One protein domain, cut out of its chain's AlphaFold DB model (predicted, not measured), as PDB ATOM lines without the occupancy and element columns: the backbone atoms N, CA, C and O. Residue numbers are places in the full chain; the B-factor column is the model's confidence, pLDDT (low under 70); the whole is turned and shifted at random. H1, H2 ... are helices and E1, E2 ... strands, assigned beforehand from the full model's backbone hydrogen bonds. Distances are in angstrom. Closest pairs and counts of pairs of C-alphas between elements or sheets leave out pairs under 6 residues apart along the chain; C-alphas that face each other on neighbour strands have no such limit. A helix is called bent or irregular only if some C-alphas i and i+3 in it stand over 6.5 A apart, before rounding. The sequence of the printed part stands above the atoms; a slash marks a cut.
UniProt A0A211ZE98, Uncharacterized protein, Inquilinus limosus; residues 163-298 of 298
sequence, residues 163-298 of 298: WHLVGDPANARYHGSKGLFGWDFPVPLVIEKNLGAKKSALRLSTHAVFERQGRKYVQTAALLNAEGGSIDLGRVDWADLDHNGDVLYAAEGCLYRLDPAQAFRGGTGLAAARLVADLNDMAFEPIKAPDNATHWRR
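AT A GLANCE: This is residues 163 to 298 of the 298 residues of an uncharacterized protein of Inquilinus limosus (UniProt A0A211ZE98). Two antiparallel sheets lie partly face to face as a sandwich: a large, twisted sheet of E1 to E5, whose long bent strands E2 and E3 reach past a smaller sheet of E6 to E9. Two short helices, H1 and H2, sit at one end, and residues 283 to 298 stick out as a free tail. The 136 printed residues run E1 E2 E3 E4 E5 E6 E7 E8 H1 H2 E9, nine named strands and two named helices, mostly strand; both sheets follow chain order. The whole is loose, with a radius of gyration of the C-alphas of 18.2 A and spans of 51 by 45 by 34 A.

HOW THE PARTS SIT: Begin with the large sheet: E1, residues 163 to 167, E2, 181 to 195, E3, 200 to 211, E4, 217 to 224, and E5, 230 to 236, form a meander of hairpins, each strand the antiparallel neighbour of the one before. Within hydrogen-bond range are N 164 and O 192 at 2.8 A, N 191 and O 204 at 3.0 A, N 205 and O 220 at 2.9 A, and N 233 and O 221 at 2.9 A. E2 bends by 75 degrees at residue 186, E3 by 52 degrees at 208. In the other sheet, E6, 238 to 241, E7, 247 to 251, and E8, 254 to 258, form a second meander of hairpins, and E9, 274 to 278, is E8's antiparallel neighbour; look for N 240 and O 248 at 2.9 A, N 249 and O 256 at 3.0 A, and N 255 and O 277 at 2.8 A. The sheets' best planes are 27 degrees apart; the closest C-alphas of E5 and E7, Val 236 and Ala 251, are 4.8 A apart. H1, 260 to 265, only grazes the large sheet; H2, 269 to 272, only grazes both. H1 and H2 touch only at the corner, the closest C-alphas being Ala 263 and Gly 269, 4.4 A. Each O i to N i+4 pair of H1 is within hydrogen-bond range; H2 is too short for one.

IN THESE COORDINATES: Find C-alpha 163 at (87.054, 125.937, 110.335), where E1 begins. E2 runs 32.1 A from C-alpha 181 at (98.681, 111.648, 127.586), E3 30.5 A, E4 21.8 A and E5 16.0 A. E9 ends at C-alpha 278, (111.392, 116.038, 103.762).

THE WHOLE: The printed part has no cut. The link E1 to E2 is long, with 13 residues; the others are tight. The C-alphas farthest apart, Asn 171 and Arg 298, are 53.3 A apart. Residues 196 to 198 and 298 are under 70 in pLDDT.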
ATOM      1  N   TRP A 163      87.263 127.131 109.523       95.56
ATOM      2  CA  TRP A 163      87.054 125.937 110.335       95.56
ATOM      3  C   TRP A 163      85.843 126.097 111.258       95.56
ATOM      4  O   TRP A 163      85.659 127.127 111.910       95.56
ATOM      5  N   HIS A 164      85.045 125.045 111.386       93.81
ATOM      6  CA  HIS A 164      83.908 124.991 112.296       93.81
ATOM      7  C   HIS A 164      83.919 123.720 113.142       93.81
ATOM      8  O   HIS A 164      84.418 122.673 112.736       93.81
ATOM      9  N   LEU A 165      83.338 123.808 114.338       92.94
ATOM     10  CA  LEU A 165      83.182 122.670 115.234       92.94
ATOM     11  C   LEU A 165      82.080 121.756 114.701       92.94
ATOM     12  O   LEU A 165      80.986 122.231 114.406       92.94
ATOM     13  N   VAL A 166      82.351 120.456 114.637       93.19
ATOM     14  CA  VAL A 166      81.345 119.433 114.300       93.19
ATOM     15  C   VAL A 166      81.206 118.360 115.375       93.19
ATOM     16  O   VAL A 166      80.190 117.675 115.425       93.19
ATOM     17  N   GLY A 167      82.189 118.236 116.268       89.12
ATOM     18  CA  GLY A 167      82.124 117.363 117.434       89.12
ATOM     19  C   GLY A 167      82.808 118.014 118.629       89.12
ATOM     20  O   GLY A 167      84.011 118.263 118.589       89.12
ATOM     21  N   ASP A 168      82.045 118.301 119.683       83.19
ATOM     22  CA  ASP A 168      82.600 118.699 120.982       83.19
ATOM     23  C   ASP A 168      83.149 117.442 121.675       83.19
ATOM     24  O   ASP A 168      82.437 116.429 121.722       83.19
ATOM     25  N   PRO A 169      84.390 117.452 122.194       80.25
ATOM     26  CA  PRO A 169      84.891 116.310 122.929       80.25
ATOM     27  C   PRO A 169      84.042 116.073 124.175       80.25
ATOM     28  O   PRO A 169      83.787 116.971 124.978       80.25
ATOM     29  N   ALA A 170      83.659 114.819 124.371       78.06
ATOM     30  CA  ALA A 170      82.922 114.374 125.542       78.06
ATOM     31  C   ALA A 170      83.771 113.402 126.364       78.06
ATOM     32  O   ALA A 170      84.604 112.667 125.830       78.06
ATOM     33  N   ASN A 171      83.514 113.369 127.674       84.62
ATOM     34  CA  ASN A 171      84.169 112.455 128.613       84.62
ATOM     35  C   ASN A 171      85.701 112.580 128.634       84.62
ATOM     36  O   ASN A 171      86.393 111.569 128.760       84.62
ATOM     37  N   ALA A 172      86.220 113.807 128.506       88.31
ATOM     38  CA  ALA A 172      87.647 114.081 128.626       88.31
ATOM     39  C   ALA A 172      88.184 113.535 129.956       88.31
ATOM     40  O   ALA A 172      87.578 113.751 131.010       88.31
ATOM     41  N   ARG A 173      89.319 112.837 129.911       91.88
ATOM     42  CA  ARG A 173      89.924 112.231 131.102       91.88
ATOM     43  C   ARG A 173      91.295 112.830 131.333       91.88
ATOM     44  O   ARG A 173      92.070 112.997 130.397       91.88
ATOM     45  N   TYR A 174      91.583 113.138 132.589       92.31
ATOM     46  CA  TYR A 174      92.878 113.640 133.024       92.31
ATOM     47  C   TYR A 174      93.710 112.503 133.609       92.31
ATOM     48  O   TYR A 174      93.240 111.800 134.505       92.31
ATOM     49  N   HIS A 175      94.956 112.362 133.159       90.88
ATOM     50  CA  HIS A 175      95.873 111.318 133.650       90.88
ATOM     51  C   HIS A 175      97.088 111.872 134.401       90.88
ATOM     52  O   HIS A 175      97.919 111.107 134.899       90.88
ATOM     53  N   GLY A 176      97.214 113.198 134.496       86.44
ATOM     54  CA  GLY A 176      98.368 113.850 135.111       86.44
ATOM     55  C   GLY A 176      99.696 113.534 134.422       86.44
ATOM     56  O   GLY A 176      99.752 113.060 133.291       86.44
ATOM     57  N   SER A 177     100.803 113.801 135.114       79.50
ATOM     58  CA  SER A 177     102.159 113.733 134.542       79.50
ATOM     59  C   SER A 177     102.691 112.318 134.284       79.50
ATOM     60  O   SER A 177     103.724 112.164 133.635       79.50
ATOM     61  N   LYS A 178     102.019 111.278 134.800       86.06
ATOM     62  CA  LYS A 178     102.438 109.874 134.636       86.06
ATOM     63  C   LYS A 178     101.755 109.169 133.461       86.06
ATOM     64  O   LYS A 178     102.255 108.128 133.030       86.06
ATOM     65  N   GLY A 179     100.649 109.720 132.954       90.12
ATOM     66  CA  GLY A 179      99.907 109.168 131.823       90.12
ATOM     67  C   GLY A 179     100.704 109.173 130.517       90.12
ATOM     68  O   GLY A 179     101.695 109.892 130.375       90.12
ATOM     69  N   LEU A 180     100.262 108.362 129.548       93.56
ATOM     70  CA  LEU A 180     100.749 108.469 128.165       93.56
ATOM     71  C   LEU A 180     100.357 109.822 127.556       93.56
ATOM     72  O   LEU A 180     101.137 110.410 126.815       93.56
ATOM     73  N   PHE A 181      99.180 110.321 127.922       94.44
ATOM     74  CA  PHE A 181      98.681 111.648 127.586       94.44
ATOM     75  C   PHE A 181      98.367 112.398 128.877       94.44
ATOM     76  O   PHE A 181      97.944 111.769 129.846       94.44
ATOM     77  N   GLY A 182      98.518 113.721 128.899       92.31
ATOM     78  CA  GLY A 182      97.999 114.536 130.003       92.31
ATOM     79  C   GLY A 182      96.470 114.486 130.053       92.31
ATOM     80  O   GLY A 182      95.891 114.317 131.127       92.31
ATOM     81  N   TRP A 183      95.840 114.559 128.877       91.44
ATOM     82  CA  TRP A 183      94.409 114.327 128.693       91.44
ATOM     83  C   TRP A 183      94.139 113.496 127.441       91.44
ATOM     84  O   TRP A 183      94.802 113.708 126.425       91.44
ATOM     85  N   ASP A 184      93.133 112.623 127.485       93.94
ATOM     86  CA  ASP A 184      92.548 111.992 126.295       93.94
ATOM     87  C   ASP A 184      91.061 112.335 126.143       93.94
ATOM     88  O   ASP A 184      90.368 112.703 127.100       93.94
ATOM     89  N   PHE A 185      90.585 112.213 124.908       93.00
ATOM     90  CA  PHE A 185      89.230 112.518 124.479       93.00
ATOM     91  C   PHE A 185      88.636 111.269 123.809       93.00
ATOM     92  O   PHE A 185      88.795 111.090 122.601       93.00
ATOM     93  N   PRO A 186      87.945 110.391 124.566       91.12
ATOM     94  CA  PRO A 186      87.313 109.193 124.007       91.12
ATOM     95  C   PRO A 186      86.345 109.505 122.860       91.12
ATOM     96  O   PRO A 186      86.232 108.736 121.910       91.12
ATOM     97  N   VAL A 187      85.662 110.649 122.951       92.25
ATOM     98  CA  VAL A 187      85.034 111.306 121.805       92.25
ATOM     99  C   VAL A 187      85.944 112.475 121.429       92.25
ATOM    100  O   VAL A 187      86.083 113.383 122.252       92.25
ATOM    101  N   PRO A 188      86.591 112.461 120.251       94.75
ATOM    102  CA  PRO A 188      87.560 113.487 119.893       94.75
ATOM    103  C   PRO A 188      86.893 114.847 119.678       94.75
ATOM    104  O   PRO A 188      85.725 114.934 119.301       94.75
ATOM    105  N   LEU A 189      87.671 115.918 119.851       93.62
ATOM    106  CA  LEU A 189      87.300 117.232 119.325       93.62
ATOM    107  C   LEU A 189      87.413 117.179 117.807       93.62
ATOM    108  O   LEU A 189      88.508 116.951 117.294       93.62
ATOM    109  N   VAL A 190      86.316 117.435 117.105       96.06
ATOM    110  CA  VAL A 190      86.277 117.383 115.646       96.06
ATOM    111  C   VAL A 190      85.948 118.757 115.084       96.06
ATOM    112  O   VAL A 190      84.911 119.348 115.407       96.06
ATOM    113  N   ILE A 191      86.832 119.243 114.220       96.38
ATOM    114  CA  ILE A 191      86.631 120.454 113.428       96.38
ATOM    115  C   ILE A 191      86.707 120.117 111.944       96.38
ATOM    116  O   ILE A 191      87.408 119.191 111.537       96.38
ATOM    117  N   GLU A 192      85.995 120.886 111.136       95.88
ATOM    118  CA  GLU A 192      85.952 120.723 109.688       95.88
ATOM    119  C   GLU A 192      86.113 122.052 108.975       95.88
ATOM    120  O   GLU A 192      85.656 123.084 109.463       95.88
ATOM    121  N   LYS A 193      86.736 122.002 107.801       94.69
ATOM    122  CA  LYS A 193      86.793 123.106 106.850       94.69
ATOM    123  C   LYS A 193      86.250 122.629 105.511       94.69
ATOM    124  O   LYS A 193      86.757 121.668 104.930       94.69
ATOM    125  N   ASN A 194      85.199 123.295 105.040       90.19
ATOM    126  CA  ASN A 194      84.534 122.944 103.789       90.19
ATOM    127  C   ASN A 194      85.346 123.400 102.574       90.19
ATOM    128  O   ASN A 194      85.947 124.472 102.560       90.19
ATOM    129  N   LEU A 195      85.287 122.593 101.521       80.19
ATOM    130  CA  LEU A 195      86.044 122.749 100.288       80.19
ATOM    131  C   LEU A 195      85.084 123.156  99.160       80.19
ATOM    132  O   LEU A 195      84.590 122.338  98.381       80.19
ATOM    133  N   GLY A 196      84.773 124.456  99.113       68.75
ATOM    134  CA  GLY A 196      83.945 125.078  98.075       68.75
ATOM    135  C   GLY A 196      82.529 124.492  97.922       68.75
ATOM    136  O   GLY A 196      81.986 123.836  98.808       68.75
ATOM    137  N   ALA A 197      81.907 124.720  96.759       58.22
ATOM    138  CA  ALA A 197      80.518 124.326  96.477       58.22
ATOM    139  C   ALA A 197      80.283 122.802  96.363       58.22
ATOM    140  O   ALA A 197      79.145 122.359  96.219       58.22
ATOM    141  N   LYS A 198      81.346 121.988  96.396       59.34
ATOM    142  CA  LYS A 198      81.310 120.556  96.052       59.34
ATOM    143  C   LYS A 198      81.049 119.622  97.240       59.34
ATOM    144  O   LYS A 198      81.192 118.422  97.072       59.34
ATOM    145  N   LYS A 199      80.653 120.138  98.413       72.31
ATOM    146  CA  LYS A 199      80.369 119.350  99.636       72.31
ATOM    147  C   LYS A 199      81.511 118.401 100.067       72.31
ATOM    148  O   LYS A 199      81.255 117.381 100.697       72.31
ATOM    149  N   SER A 200      82.757 118.732  99.733       84.06
ATOM    150  CA  SER A 200      83.945 118.086 100.303       84.06
ATOM    151  C   SER A 200      84.395 118.837 101.552       84.06
ATOM    152  O   SER A 200      84.142 120.038 101.669       84.06
ATOM    153  N   ALA A 201      85.078 118.157 102.469       92.25
ATOM    154  CA  ALA A 201      85.589 118.777 103.687       92.25
ATOM    155  C   ALA A 201      86.898 118.132 104.144       92.25
ATOM    156  O   ALA A 201      87.085 116.923 104.008       92.25
ATOM    157  N   LEU A 202      87.784 118.938 104.724       95.94
ATOM    158  CA  LEU A 202      88.902 118.447 105.519       95.94
ATOM    159  C   LEU A 202      88.465 118.397 106.980       95.94
ATOM    160  O   LEU A 202      88.061 119.413 107.543       95.94
ATOM    161  N   ARG A 203      88.556 117.219 107.594       97.19
ATOM    162  CA  ARG A 203      88.240 116.984 109.002       97.19
ATOM    163  C   ARG A 203      89.525 116.801 109.797       97.19
ATOM    164  O   ARG A 203      90.359 115.979 109.430       97.19
ATOM    165  N   LEU A 204      89.640 117.508 110.916       97.56
ATOM    166  CA  LEU A 204      90.665 117.292 111.933       97.56
ATOM    167  C   LEU A 204      90.020 116.780 113.217       97.56
ATOM    168  O   LEU A 204      89.103 117.404 113.752       97.56
ATOM    169  N   SER A 205      90.550 115.676 113.735       97.44
ATOM    170  CA  SER A 205      90.115 115.054 114.987       97.44
ATOM    171  C   SER A 205      91.245 115.115 116.005       97.44
ATOM    172  O   SER A 205      92.331 114.595 115.756       97.44
ATOM    173  N   THR A 206      91.010 115.745 117.155       96.00
ATOM    174  CA  THR A 206      91.965 115.803 118.270       96.00
ATOM    175  C   THR A 206      91.576 114.782 119.325       96.00
ATOM    176  O   THR A 206      90.512 114.892 119.931       96.00
ATOM    177  N   HIS A 207      92.460 113.815 119.552       95.81
ATOM    178  CA  HIS A 207      92.217 112.647 120.404       95.81
ATOM    179  C   HIS A 207      92.828 112.788 121.796       95.81
ATOM    180  O   HIS A 207      92.337 112.193 122.746       95.81
ATOM    181  N   ALA A 208      93.899 113.570 121.928       94.62
ATOM    182  CA  ALA A 208      94.589 113.779 123.195       94.62
ATOM    183  C   ALA A 208      95.451 115.049 123.176       94.62
ATOM    184  O   ALA A 208      95.775 115.585 122.110       94.62
ATOM    185  N   VAL A 209      95.860 115.497 124.366       92.12
ATOM    186  CA  VAL A 209      96.865 116.552 124.550       92.12
ATOM    187  C   VAL A 209      97.954 116.147 125.540       92.12
ATOM    188  O   VAL A 209      97.716 115.393 126.484       92.12
ATOM    189  N   PHE A 210      99.152 116.695 125.326       92.19
ATOM    190  CA  PHE A 210     100.374 116.415 126.080       92.19
ATOM    191  C   PHE A 210     100.759 114.932 126.058       92.19
ATOM    192  O   PHE A 210     100.806 114.273 127.094       92.19
ATOM    193  N   GLU A 211     101.033 114.406 124.866       94.94
ATOM    194  CA  GLU A 211     101.611 113.074 124.714       94.94
ATOM    195  C   GLU A 211     103.032 113.044 125.283       94.94
ATOM    196  O   GLU A 211     103.880 113.894 124.988       94.94
ATOM    197  N   ARG A 212     103.301 112.051 126.124       92.56
ATOM    198  CA  ARG A 212     104.581 111.896 126.802       92.56
ATOM    199  C   ARG A 212     105.687 111.644 125.783       92.56
ATOM    200  O   ARG A 212     105.624 110.674 125.038       92.56
ATOM    201  N   GLN A 213     106.711 112.502 125.803       89.44
ATOM    202  CA  GLN A 213     107.815 112.495 124.828       89.44
ATOM    203  C   GLN A 213     107.342 112.614 123.368       89.44
ATOM    204  O   GLN A 213     108.061 112.235 122.450       89.44
ATOM    205  N   GLY A 214     106.140 113.150 123.161       90.06
ATOM    206  CA  GLY A 214     105.504 113.222 121.860       90.06
ATOM    207  C   GLY A 214     104.891 114.587 121.593       90.06
ATOM    208  O   GLY A 214     105.424 115.632 121.979       90.06
ATOM    209  N   ARG A 215     103.766 114.582 120.881       90.00
ATOM    210  CA  ARG A 215     103.112 115.804 120.408       90.00
ATOM    211  C   ARG A 215     102.312 116.482 121.518       90.00
ATOM    212  O   ARG A 215     101.641 115.837 122.325       90.00
ATOM    213  N   LYS A 216     102.279 117.822 121.504       90.69
ATOM    214  CA  LYS A 216     101.344 118.574 122.359       90.69
ATOM    215  C   LYS A 216      99.888 118.248 122.007       90.69
ATOM    216  O   LYS A 216      99.072 118.171 122.916       90.69
ATOM    217  N   TYR A 217      99.577 118.013 120.731       92.88
ATOM    218  CA  TYR A 217      98.245 117.620 120.267       92.88
ATOM    219  C   TYR A 217      98.345 116.348 119.438       92.88
ATOM    220  O   TYR A 217      99.128 116.276 118.491       92.88
ATOM    221  N   VAL A 218      97.543 115.350 119.788       96.25
ATOM    222  CA  VAL A 218      97.455 114.097 119.041       96.25
ATOM    223  C   VAL A 218      96.273 114.212 118.095       96.25
ATOM    224  O   VAL A 218      95.121 114.184 118.534       96.25
ATOM    225  N   GLN A 219      96.564 114.405 116.809       97.19
ATOM    226  CA  GLN A 219      95.555 114.691 115.794       97.19
ATOM    227  C   GLN A 219      95.625 113.706 114.628       97.19
ATOM    228  O   GLN A 219      96.707 113.267 114.232       97.19
ATOM    229  N   THR A 220      94.456 113.390 114.077       98.19
ATOM    230  CA  THR A 220      94.320 112.741 112.770       98.19
ATOM    231  C   THR A 220      93.557 113.641 111.810       98.19
ATOM    232  O   THR A 220      92.797 114.513 112.246       98.19
ATOM    233  N   ALA A 221      93.764 113.432 110.511       98.12
ATOM    234  CA  ALA A 221      93.053 114.143 109.457       98.12
ATOM    235  C   ALA A 221      92.351 113.170 108.509       98.12
ATOM    236  O   ALA A 221      92.851 112.082 108.238       98.12
ATOM    237  N   ALA A 222      91.207 113.586 107.976       96.44
ATOM    238  CA  ALA A 222      90.508 112.859 106.927       96.44
ATOM    239  C   ALA A 222      89.943 113.832 105.894       96.44
ATOM    240  O   ALA A 222      89.397 114.879 106.246       96.44
ATOM    241  N   LEU A 223      90.045 113.466 104.622       94.38
ATOM    242  CA  LEU A 223      89.386 114.160 103.527       94.38
ATOM    243  C   LEU A 223      88.053 113.470 103.232       94.38
ATOM    244  O   LEU A 223      88.004 112.253 103.068       94.38
ATOM    245  N   LEU A 224      86.979 114.247 103.152       92.88
ATOM    246  CA  LEU A 224      85.611 113.788 102.931       92.88
ATOM    247  C   LEU A 224      85.105 114.284 101.571       92.88
ATOM    248  O   LEU A 224      85.403 115.416 101.174       92.88
ATOM    249  N   ASN A 225      84.321 113.467 100.866       88.44
ATOM    250  CA  ASN A 225      83.609 113.877  99.652       88.44
ATOM    251  C   ASN A 225      82.082 113.896  99.837       88.44
ATOM    252  O   ASN A 225      81.545 113.430 100.844       88.44
ATOM    253  N   ALA A 226      81.389 114.448  98.841       83.75
ATOM    254  CA  ALA A 226      79.937 114.600  98.844       83.75
ATOM    255  C   ALA A 226      79.188 113.262  98.808       83.75
ATOM    256  O   ALA A 226      78.051 113.173  99.271       83.75
ATOM    257  N   GLU A 227      79.814 112.240  98.229       85.19
ATOM    258  CA  GLU A 227      79.269 110.902  98.034       85.19
ATOM    259  C   GLU A 227      79.428 110.005  99.278       85.19
ATOM    260  O   GLU A 227      79.071 108.829  99.239       85.19
ATOM    261  N   GLY A 228      79.951 110.542 100.387       85.19
ATOM    262  CA  GLY A 228      80.188 109.807 101.636       85.19
ATOM    263  C   GLY A 228      81.495 109.008 101.662       85.19
ATOM    264  O   GLY A 228      81.769 108.299 102.629       85.19
ATOM    265  N   GLY A 229      82.321 109.131 100.624       89.06
ATOM    266  CA  GLY A 229      83.684 108.623 100.593       89.06
ATOM    267  C   GLY A 229      84.607 109.414 101.518       89.06
ATOM    268  O   GLY A 229      84.463 110.625 101.705       89.06
ATOM    269  N   SER A 230      85.587 108.713 102.083       93.06
ATOM    270  CA  SER A 230      86.610 109.310 102.936       93.06
ATOM    271  C   SER A 230      87.990 108.754 102.614       93.06
ATOM    272  O   SER A 230      88.126 107.599 102.208       93.06
ATOM    273  N   ILE A 231      89.004 109.596 102.782       94.00
ATOM    274  CA  ILE A 231      90.415 109.227 102.706       94.00
ATOM    275  C   ILE A 231      91.024 109.583 104.052       94.00
ATOM    276  O   ILE A 231      91.025 110.751 104.444       94.00
ATOM    277  N   ASP A 232      91.506 108.568 104.758       95.44
ATOM    278  CA  ASP A 232      92.221 108.740 106.017       95.44
ATOM    279  C   ASP A 232      93.668 109.154 105.720       95.44
ATOM    280  O   ASP A 232      94.389 108.452 105.009       95.44
ATOM    281  N   LEU A 233      94.079 110.312 106.238       96.31
ATOM    282  CA  LEU A 233      95.465 110.785 106.159       96.31
ATOM    283  C   LEU A 233      96.279 110.264 107.352       96.31
ATOM    284  O   LEU A 233      97.487 110.484 107.428       96.31
ATOM    285  N   GLY A 234      95.626 109.595 108.304       96.31
ATOM    286  CA  GLY A 234      96.233 109.113 109.524       96.31
ATOM    287  C   GLY A 234      96.638 110.260 110.440       96.31
ATOM    288  O   GLY A 234      95.962 111.287 110.561       96.31
ATOM    289  N   ARG A 235      97.744 110.055 111.150       96.88
ATOM    290  CA  ARG A 235      98.230 110.964 112.186       96.88
ATOM    291  C   ARG A 235      98.981 112.142 111.569       96.88
ATOM    292  O   ARG A 235     100.019 111.953 110.945       96.88
ATOM    293  N   VAL A 236      98.551 113.366 111.860       97.75
ATOM    294  CA  VAL A 236      99.149 114.591 111.299       97.75
ATOM    295  C   VAL A 236      99.721 115.501 112.384       97.75
ATOM    296  O   VAL A 236      99.299 115.462 113.542       97.75
ATOM    297  N   ASP A 237     100.720 116.295 112.014       95.44
ATOM    298  CA  ASP A 237     101.249 117.409 112.809       95.44
ATOM    299  C   ASP A 237     100.471 118.705 112.526       95.44
ATOM    300  O   ASP A 237     100.287 119.540 113.411       95.44
ATOM    301  N   TRP A 238      99.993 118.855 111.289       95.75
ATOM    302  CA  TRP A 238      99.202 119.984 110.801       95.75
ATOM    303  C   TRP A 238      98.498 119.584 109.498       95.75
ATOM    304  O   TRP A 238      99.033 118.771 108.746       95.75
ATOM    305  N   ALA A 239      97.323 120.149 109.217       97.31
ATOM    306  CA  ALA A 239      96.689 120.058 107.904       97.31
ATOM    307  C   ALA A 239      95.805 121.281 107.640       97.31
ATOM    308  O   ALA A 239      95.173 121.795 108.564       97.31
ATOM    309  N   ASP A 240      95.743 121.719 106.386       96.00
ATOM    310  CA  ASP A 240      94.851 122.780 105.915       96.00
ATOM    311  C   ASP A 240      94.560 122.619 104.413       96.00
ATOM    312  O   ASP A 240      94.991 121.658 103.773       96.00
ATOM    313  N   LEU A 241      93.792 123.549 103.860       93.06
ATOM    314  CA  LEU A 241      93.414 123.602 102.457       93.06
ATOM    315  C   LEU A 241      94.079 124.780 101.758       93.06
ATOM    316  O   LEU A 241      94.040 125.909 102.252       93.06
ATOM    317  N   ASP A 242      94.620 124.516 100.576       91.94
ATOM    318  CA  ASP A 242      95.005 125.557  99.632       91.94
ATOM    319  C   ASP A 242      93.749 126.170  98.974       91.94
ATOM    320  O   ASP A 242      92.675 125.564  98.916       91.94
ATOM    321  N   HIS A 243      93.869 127.389  98.453       87.25
ATOM    322  CA  HIS A 243      92.783 128.119  97.789       87.25
ATOM    323  C   HIS A 243      92.255 127.407  96.533       87.25
ATOM    324  O   HIS A 243      91.102 127.604  96.149       87.25
ATOM    325  N   ASN A 244      93.084 126.574  95.897       88.25
ATOM    326  CA  ASN A 244      92.693 125.737  94.765       88.25
ATOM    327  C   ASN A 244      91.927 124.464  95.190       88.25
ATOM    328  O   ASN A 244      91.386 123.768  94.331       88.25
ATOM    329  N   GLY A 245      91.840 124.186  96.497       88.62
ATOM    330  CA  GLY A 245      91.187 123.009  97.056       88.62
ATOM    331  C   GLY A 245      92.108 121.818  97.323       88.62
ATOM    332  O   GLY A 245      91.610 120.779  97.748       88.62
ATOM    333  N   ASP A 246      93.417 121.934  97.108       93.00
ATOM    334  CA  ASP A 246      94.356 120.883  97.501       93.00
ATOM    335  C   ASP A 246      94.427 120.765  99.025       93.00
ATOM    336  O   ASP A 246      94.373 121.757  99.756       93.00
ATOM    337  N   VAL A 247      94.602 119.539  99.512       95.12
ATOM    338  CA  VAL A 247      94.902 119.290 100.920       95.12
ATOM    339  C   VAL A 247      96.403 119.406 101.131       95.12
ATOM    340  O   VAL A 247      97.190 118.730 100.470       95.12
ATOM    341  N   LEU A 248      96.794 120.234 102.091       97.25
ATOM    342  CA  LEU A 248      98.164 120.396 102.551       97.25
ATOM    343  C   LEU A 248      98.270 119.772 103.934       97.25
ATOM    344  O   LEU A 248      97.435 120.044 104.794       97.25
ATOM    345  N   TYR A 249      99.282 118.949 104.180       98.12
ATOM    346  CA  TYR A 249      99.465 118.369 105.506       98.12
ATOM    347  C   TYR A 249     100.925 118.075 105.825       98.12
ATOM    348  O   TYR A 249     101.756 117.881 104.942       98.12
ATOM    349  N   ALA A 250     101.220 118.055 107.120       97.69
ATOM    350  CA  ALA A 250     102.502 117.666 107.672       97.69
ATOM    351  C   ALA A 250     102.347 116.357 108.448       97.69
ATOM    352  O   ALA A 250     101.456 116.238 109.297       97.69
ATOM    353  N   ALA A 251     103.210 115.387 108.170       96.94
ATOM    354  CA  ALA A 251     103.260 114.120 108.886       96.94
ATOM    355  C   ALA A 251     104.677 113.546 108.831       96.94
ATOM    356  O   ALA A 251     105.325 113.596 107.789       96.94
ATOM    357  N   GLU A 252     105.144 112.999 109.956       94.81
ATOM    358  CA  GLU A 252     106.416 112.259 110.049       94.81
ATOM    359  C   GLU A 252     107.630 113.059 109.546       94.81
ATOM    360  O   GLU A 252     108.503 112.550 108.853       94.81
ATOM    361  N   GLY A 253     107.667 114.353 109.882       95.50
ATOM    362  CA  GLY A 253     108.749 115.245 109.461       95.50
ATOM    363  C   GLY A 253     108.670 115.689 107.998       95.50
ATOM    364  O   GLY A 253     109.549 116.413 107.549       95.50
ATOM    365  N   CYS A 254     107.616 115.334 107.266       97.56
ATOM    366  CA  CYS A 254     107.447 115.676 105.856       97.56
ATOM    367  C   CYS A 254     106.241 116.593 105.620       97.56
ATOM    368  O   CYS A 254     105.266 116.573 106.374       97.56
ATOM    369  N   LEU A 255     106.303 117.373 104.539       98.31
ATOM    370  CA  LEU A 255     105.194 118.153 103.991       98.31
ATOM    371  C   LEU A 255     104.655 117.474 102.737       98.31
ATOM    372  O   LEU A 255     105.424 117.084 101.859       98.31
ATOM    373  N   TYR A 256     103.335 117.395 102.630       98.12
ATOM    374  CA  TYR A 256     102.638 116.748 101.530       98.12
ATOM    375  C   TYR A 256     101.535 117.639 100.969       98.12
ATOM    376  O   TYR A 256     100.895 118.401 101.698       98.12
ATOM    377  N   ARG A 257     101.278 117.483  99.670       97.38
ATOM    378  CA  ARG A 257     100.114 118.035  98.972       97.38
ATOM    379  C   ARG A 257      99.328 116.900  98.326       97.38
ATOM    380  O   ARG A 257      99.917 116.038  97.677       97.38
ATOM    381  N   LEU A 258      98.009 116.920  98.464       94.75
ATOM    382  CA  LEU A 258      97.098 115.935  97.891       94.75
ATOM    383  C   LEU A 258      95.977 116.645  97.129       94.75
ATOM    384  O   LEU A 258      95.225 117.405  97.733       94.75
ATOM    385  N   ASP A 259      95.836 116.349  95.836       91.75
ATOM    386  CA  ASP A 259      94.673 116.748  95.032       91.75
ATOM    387  C   ASP A 259      93.493 115.800  95.338       91.75
ATOM    388  O   ASP A 259      93.560 114.607  95.002       91.75
ATOM    389  N   PRO A 260      92.386 116.290  95.935       89.12
ATOM    390  CA  PRO A 260      91.197 115.484  96.203       89.12
ATOM    391  C   PRO A 260      90.640 114.752  94.979       89.12
ATOM    392  O   PRO A 260      90.146 113.630  95.100       89.12
ATOM    393  N   ALA A 261      90.682 115.372  93.796       85.75
ATOM    394  CA  ALA A 261      90.125 114.787  92.585       85.75
ATOM    395  C   ALA A 261      90.915 113.543  92.169       85.75
ATOM    396  O   ALA A 261      90.304 112.516  91.856       85.75
ATOM    397  N   GLN A 262      92.245 113.616  92.221       86.38
ATOM    398  CA  GLN A 262      93.115 112.469  91.981       86.38
ATOM    399  C   GLN A 262      92.899 111.384  93.041       86.38
ATOM    400  O   GLN A 262      92.739 110.212  92.699       86.38
ATOM    401  N   ALA A 263      92.811 111.782  94.310       87.94
ATOM    402  CA  ALA A 263      92.681 110.870  95.437       87.94
ATOM    403  C   ALA A 263      91.389 110.026  95.382       87.94
ATOM    404  O   ALA A 263      91.440 108.808  95.572       87.94
ATOM    405  N   PHE A 264      90.243 110.648  95.070       86.69
ATOM    406  CA  PHE A 264      88.948 109.959  94.985       86.69
ATOM    407  C   PHE A 264      88.681 109.304  93.625       86.69
ATOM    408  O   PHE A 264      88.304 108.136  93.581       86.69
ATOM    409  N   ARG A 265      88.838 110.029  92.504       79.69
ATOM    410  CA  ARG A 265      88.473 109.504  91.169       79.69
ATOM    411  C   ARG A 265      89.521 108.561  90.604       79.69
ATOM    412  O   ARG A 265      89.173 107.643  89.872       79.69
ATOM    413  N   GLY A 266      90.789 108.793  90.935       72.62
ATOM    414  CA  GLY A 266      91.880 107.901  90.554       72.62
ATOM    415  C   GLY A 266      91.903 106.604  91.362       72.62
ATOM    416  O   GLY A 266      92.615 105.682  90.985       72.62
ATOM    417  N   GLY A 267      91.152 106.524  92.472       74.25
ATOM    418  CA  GLY A 267      91.129 105.357  93.360       74.25
ATOM    419  C   GLY A 267      92.453 105.100  94.091       74.25
ATOM    420  O   GLY A 267      92.616 104.058  94.715       74.25
ATOM    421  N   THR A 268      93.403 106.034  94.021       81.62
ATOM    422  CA  THR A 268      94.737 105.916  94.628       81.62
ATOM    423  C   THR A 268      94.738 106.266  96.114       81.62
ATOM    424  O   THR A 268      95.697 105.948  96.816       81.62
ATOM    425  N   GLY A 269      93.692 106.940  96.608       89.12
ATOM    426  CA  GLY A 269      93.605 107.376  97.998       89.12
ATOM    427  C   GLY A 269      94.813 108.226  98.391       89.12
ATOM    428  O   GLY A 269      95.229 109.113  97.644       89.12
ATOM    429  N   LEU A 270      95.411 107.914  99.543       91.94
ATOM    430  CA  LEU A 270      96.581 108.628 100.063       91.94
ATOM    431  C   LEU A 270      97.840 108.455  99.194       91.94
ATOM    432  O   LEU A 270      98.717 109.310  99.235       91.94
ATOM    433  N   ALA A 271      97.923 107.418  98.351       92.19
ATOM    434  CA  ALA A 271      99.066 107.224  97.454       92.19
ATOM    435  C   ALA A 271      99.172 108.301  96.354       92.19
ATOM    436  O   ALA A 271     100.197 108.389  95.687       92.19
ATOM    437  N   ALA A 272      98.136 109.132  96.164       92.75
ATOM    438  CA  ALA A 272      98.217 110.327  95.319       92.75
ATOM    439  C   ALA A 272      98.919 111.515  95.996       92.75
ATOM    440  O   ALA A 272      99.164 112.524  95.335       92.75
ATOM    441  N   ALA A 273      99.222 111.440  97.293       95.81
ATOM    442  CA  ALA A 273      99.891 112.531  97.978       95.81
ATOM    443  C   ALA A 273     101.317 112.692  97.446       95.81
ATOM    444  O   ALA A 273     102.118 111.756  97.436       95.81
ATOM    445  N   ARG A 274     101.649 113.910  97.029       96.38
ATOM    446  CA  ARG A 274     102.993 114.272  96.608       96.38
ATOM    447  C   ARG A 274     103.778 114.794  97.800       96.38
ATOM    448  O   ARG A 274     103.342 115.730  98.469       96.38
ATOM    449  N   LEU A 275     104.968 114.234  98.003       97.94
ATOM    450  CA  LEU A 275     105.966 114.797  98.903       97.94
ATOM    451  C   LEU A 275     106.420 116.164  98.372       97.94
ATOM    452  O   LEU A 275     106.856 116.286  97.226       97.94
ATOM    453  N   VAL A 276     106.294 117.186  99.208       98.19
ATOM    454  CA  VAL A 276     106.729 118.559  98.923       98.19
ATOM    455  C   VAL A 276     108.110 118.806  99.514       98.19
ATOM    456  O   VAL A 276     108.974 119.356  98.838       98.19
ATOM    457  N   ALA A 277     108.329 118.377 100.756       97.75
ATOM    458  CA  ALA A 277     109.625 118.469 101.414       97.75
ATOM    459  C   ALA A 277     109.765 117.401 102.500       97.75
ATOM    460  O   ALA A 277     108.816 117.151 103.243       97.75
ATOM    461  N   ASP A 278     110.961 116.832 102.612       97.75
ATOM    462  CA  ASP A 278     111.392 116.038 103.762       97.75
ATOM    463  C   ASP A 278     112.232 116.933 104.683       97.75
ATOM    464  O   ASP A 278     113.193 117.565 104.238       97.75
ATOM    465  N   LEU A 279     111.827 117.054 105.948       96.12
ATOM    466  CA  LEU A 279     112.457 117.928 106.940       96.12
ATOM    467  C   LEU A 279     113.197 117.133 108.029       96.12
ATOM    468  O   LEU A 279     113.689 117.743 108.981       96.12
ATOM    469  N   ASN A 280     113.280 115.803 107.919       95.94
ATOM    470  CA  ASN A 280     113.858 114.946 108.960       95.94
ATOM    471  C   ASN A 280     115.353 115.212 109.192       95.94
ATOM    472  O   ASN A 280     115.811 115.182 110.334       95.94
ATOM    473  N   ASP A 281     116.090 115.568 108.138       94.44
ATOM    474  CA  ASP A 281     117.535 115.826 108.202       94.44
ATOM    475  C   ASP A 281     117.889 117.275 108.585       94.44
ATOM    476  O   ASP A 281     119.048 117.694 108.520       94.44
ATOM    477  N   MET A 282     116.906 118.088 108.991       93.19
ATOM    478  CA  MET A 282     117.167 119.477 109.355       93.19
ATOM    479  C   MET A 282     118.023 119.599 110.620       93.19
ATOM    480  O   MET A 282     117.611 119.246 111.727       93.19
ATOM    481  N   ALA A 283     119.178 120.246 110.472       92.75
ATOM    482  CA  ALA A 283     120.069 120.600 111.567       92.75
ATOM    483  C   ALA A 283     120.101 122.115 111.812       92.75
ATOM    484  O   ALA A 283     119.825 122.921 110.923       92.75
ATOM    485  N   PHE A 284     120.445 122.507 113.041       93.69
ATOM    486  CA  PHE A 284     120.601 123.916 113.394       93.69
ATOM    487  C   PHE A 284     121.618 124.616 112.499       93.69
ATOM    488  O   PHE A 284     122.769 124.189 112.428       93.69
ATOM    489  N   GLU A 285     121.235 125.776 111.974       91.81
ATOM    490  CA  GLU A 285     122.156 126.689 111.308       91.81
ATOM    491  C   GLU A 285     121.914 128.122 111.805       91.81
ATOM    492  O   GLU A 285     120.769 128.585 111.846       91.81
ATOM    493  N   PRO A 286     122.957 128.867 112.205       90.50
ATOM    494  CA  PRO A 286     122.797 130.262 112.583       90.50
ATOM    495  C   PRO A 286     122.545 131.115 111.332       90.50
ATOM    496  O   PRO A 286     123.475 131.522 110.642       90.50
ATOM    497  N   ILE A 287     121.274 131.408 111.048       93.06
ATOM    498  CA  ILE A 287     120.873 132.233 109.901       93.06
ATOM    499  C   ILE A 287     120.500 133.638 110.383       93.06
ATOM    500  O   ILE A 287     119.603 133.820 111.215       93.06
ATOM    501  N   LYS A 288     121.194 134.649 109.853       93.25
ATOM    502  CA  LYS A 288     120.885 136.060 110.102       93.25
ATOM    503  C   LYS A 288     119.750 136.505 109.180       93.25
ATOM    504  O   LYS A 288     119.774 136.208 107.990       93.25
ATOM    505  N   ALA A 289     118.785 137.241 109.726       94.75
ATOM    506  CA  ALA A 289     117.757 137.872 108.910       94.75
ATOM    507  C   ALA A 289     118.369 138.973 108.012       94.75
ATOM    508  O   ALA A 289     119.255 139.702 108.469       94.75
ATOM    509  N   PRO A 290     117.910 139.109 106.756       94.69
ATOM    510  CA  PRO A 290     118.323 140.181 105.857       94.69
ATOM    511  C   PRO A 290     117.812 141.548 106.336       94.69
ATOM    512  O   PRO A 290     116.828 141.636 107.070       94.69
ATOM    513  N   ASP A 291     118.444 142.635 105.886       93.00
ATOM    514  CA  ASP A 291     118.161 144.000 106.370       93.00
ATOM    515  C   ASP A 291     116.707 144.457 106.149       93.00
ATOM    516  O   ASP A 291     116.154 145.236 106.931       93.00
ATOM    517  N   ASN A 292     116.045 143.951 105.105       91.56
ATOM    518  CA  ASN A 292     114.632 144.238 104.832       91.56
ATOM    519  C   ASN A 292     113.668 143.559 105.827       91.56
ATOM    520  O   ASN A 292     112.513 143.976 105.949       91.56
ATOM    521  N   ALA A 293     114.123 142.539 106.556       95.25
ATOM    522  CA  ALA A 293     113.357 141.849 107.586       95.25
ATOM    523  C   ALA A 293     113.544 142.459 108.984       95.25
ATOM    524  O   ALA A 293     112.775 142.134 109.884       95.25
ATOM    525  N   THR A 294     114.517 143.357 109.165       94.75
ATOM    526  CA  THR A 294     114.864 143.945 110.471       94.75
ATOM    527  C   THR A 294     114.289 145.346 110.700       94.75
ATOM    528  O   THR A 294     114.378 145.867 111.808       94.75
ATOM    529  N   HIS A 295     113.647 145.950 109.693       93.00
ATOM    530  CA  HIS A 295     113.098 147.309 109.777       93.00
ATOM    531  C   HIS A 295     111.688 147.396 109.203       93.00
ATOM    532  O   HIS A 295     111.341 146.686 108.263       93.00
ATOM    533  N   TRP A 296     110.853 148.300 109.714       92.38
ATOM    534  CA  TRP A 296     109.580 148.622 109.066       92.38
ATOM    535  C   TRP A 296     109.823 149.190 107.662       92.38
ATOM    536  O   TRP A 296     110.629 150.105 107.499       92.38
ATOM    537  N   ARG A 297     109.117 148.666 106.646       85.50
ATOM    538  CA  ARG A 297     109.135 149.278 105.308       85.50
ATOM    539  C   ARG A 297     108.646 150.727 105.420       85.50
ATOM    540  O   ARG A 297     107.643 150.958 106.113       85.50
ATOM    541  N   ARG A 298     109.391 151.639 104.786       65.75
ATOM    542  CA  ARG A 298     109.060 153.066 104.674       65.75
ATOM    543  C   ARG A 298     107.758 153.261 103.912       65.75
ATOM    544  O   ARG A 298     107.501 152.444 103.001       65.75
TER     545      ARG A 298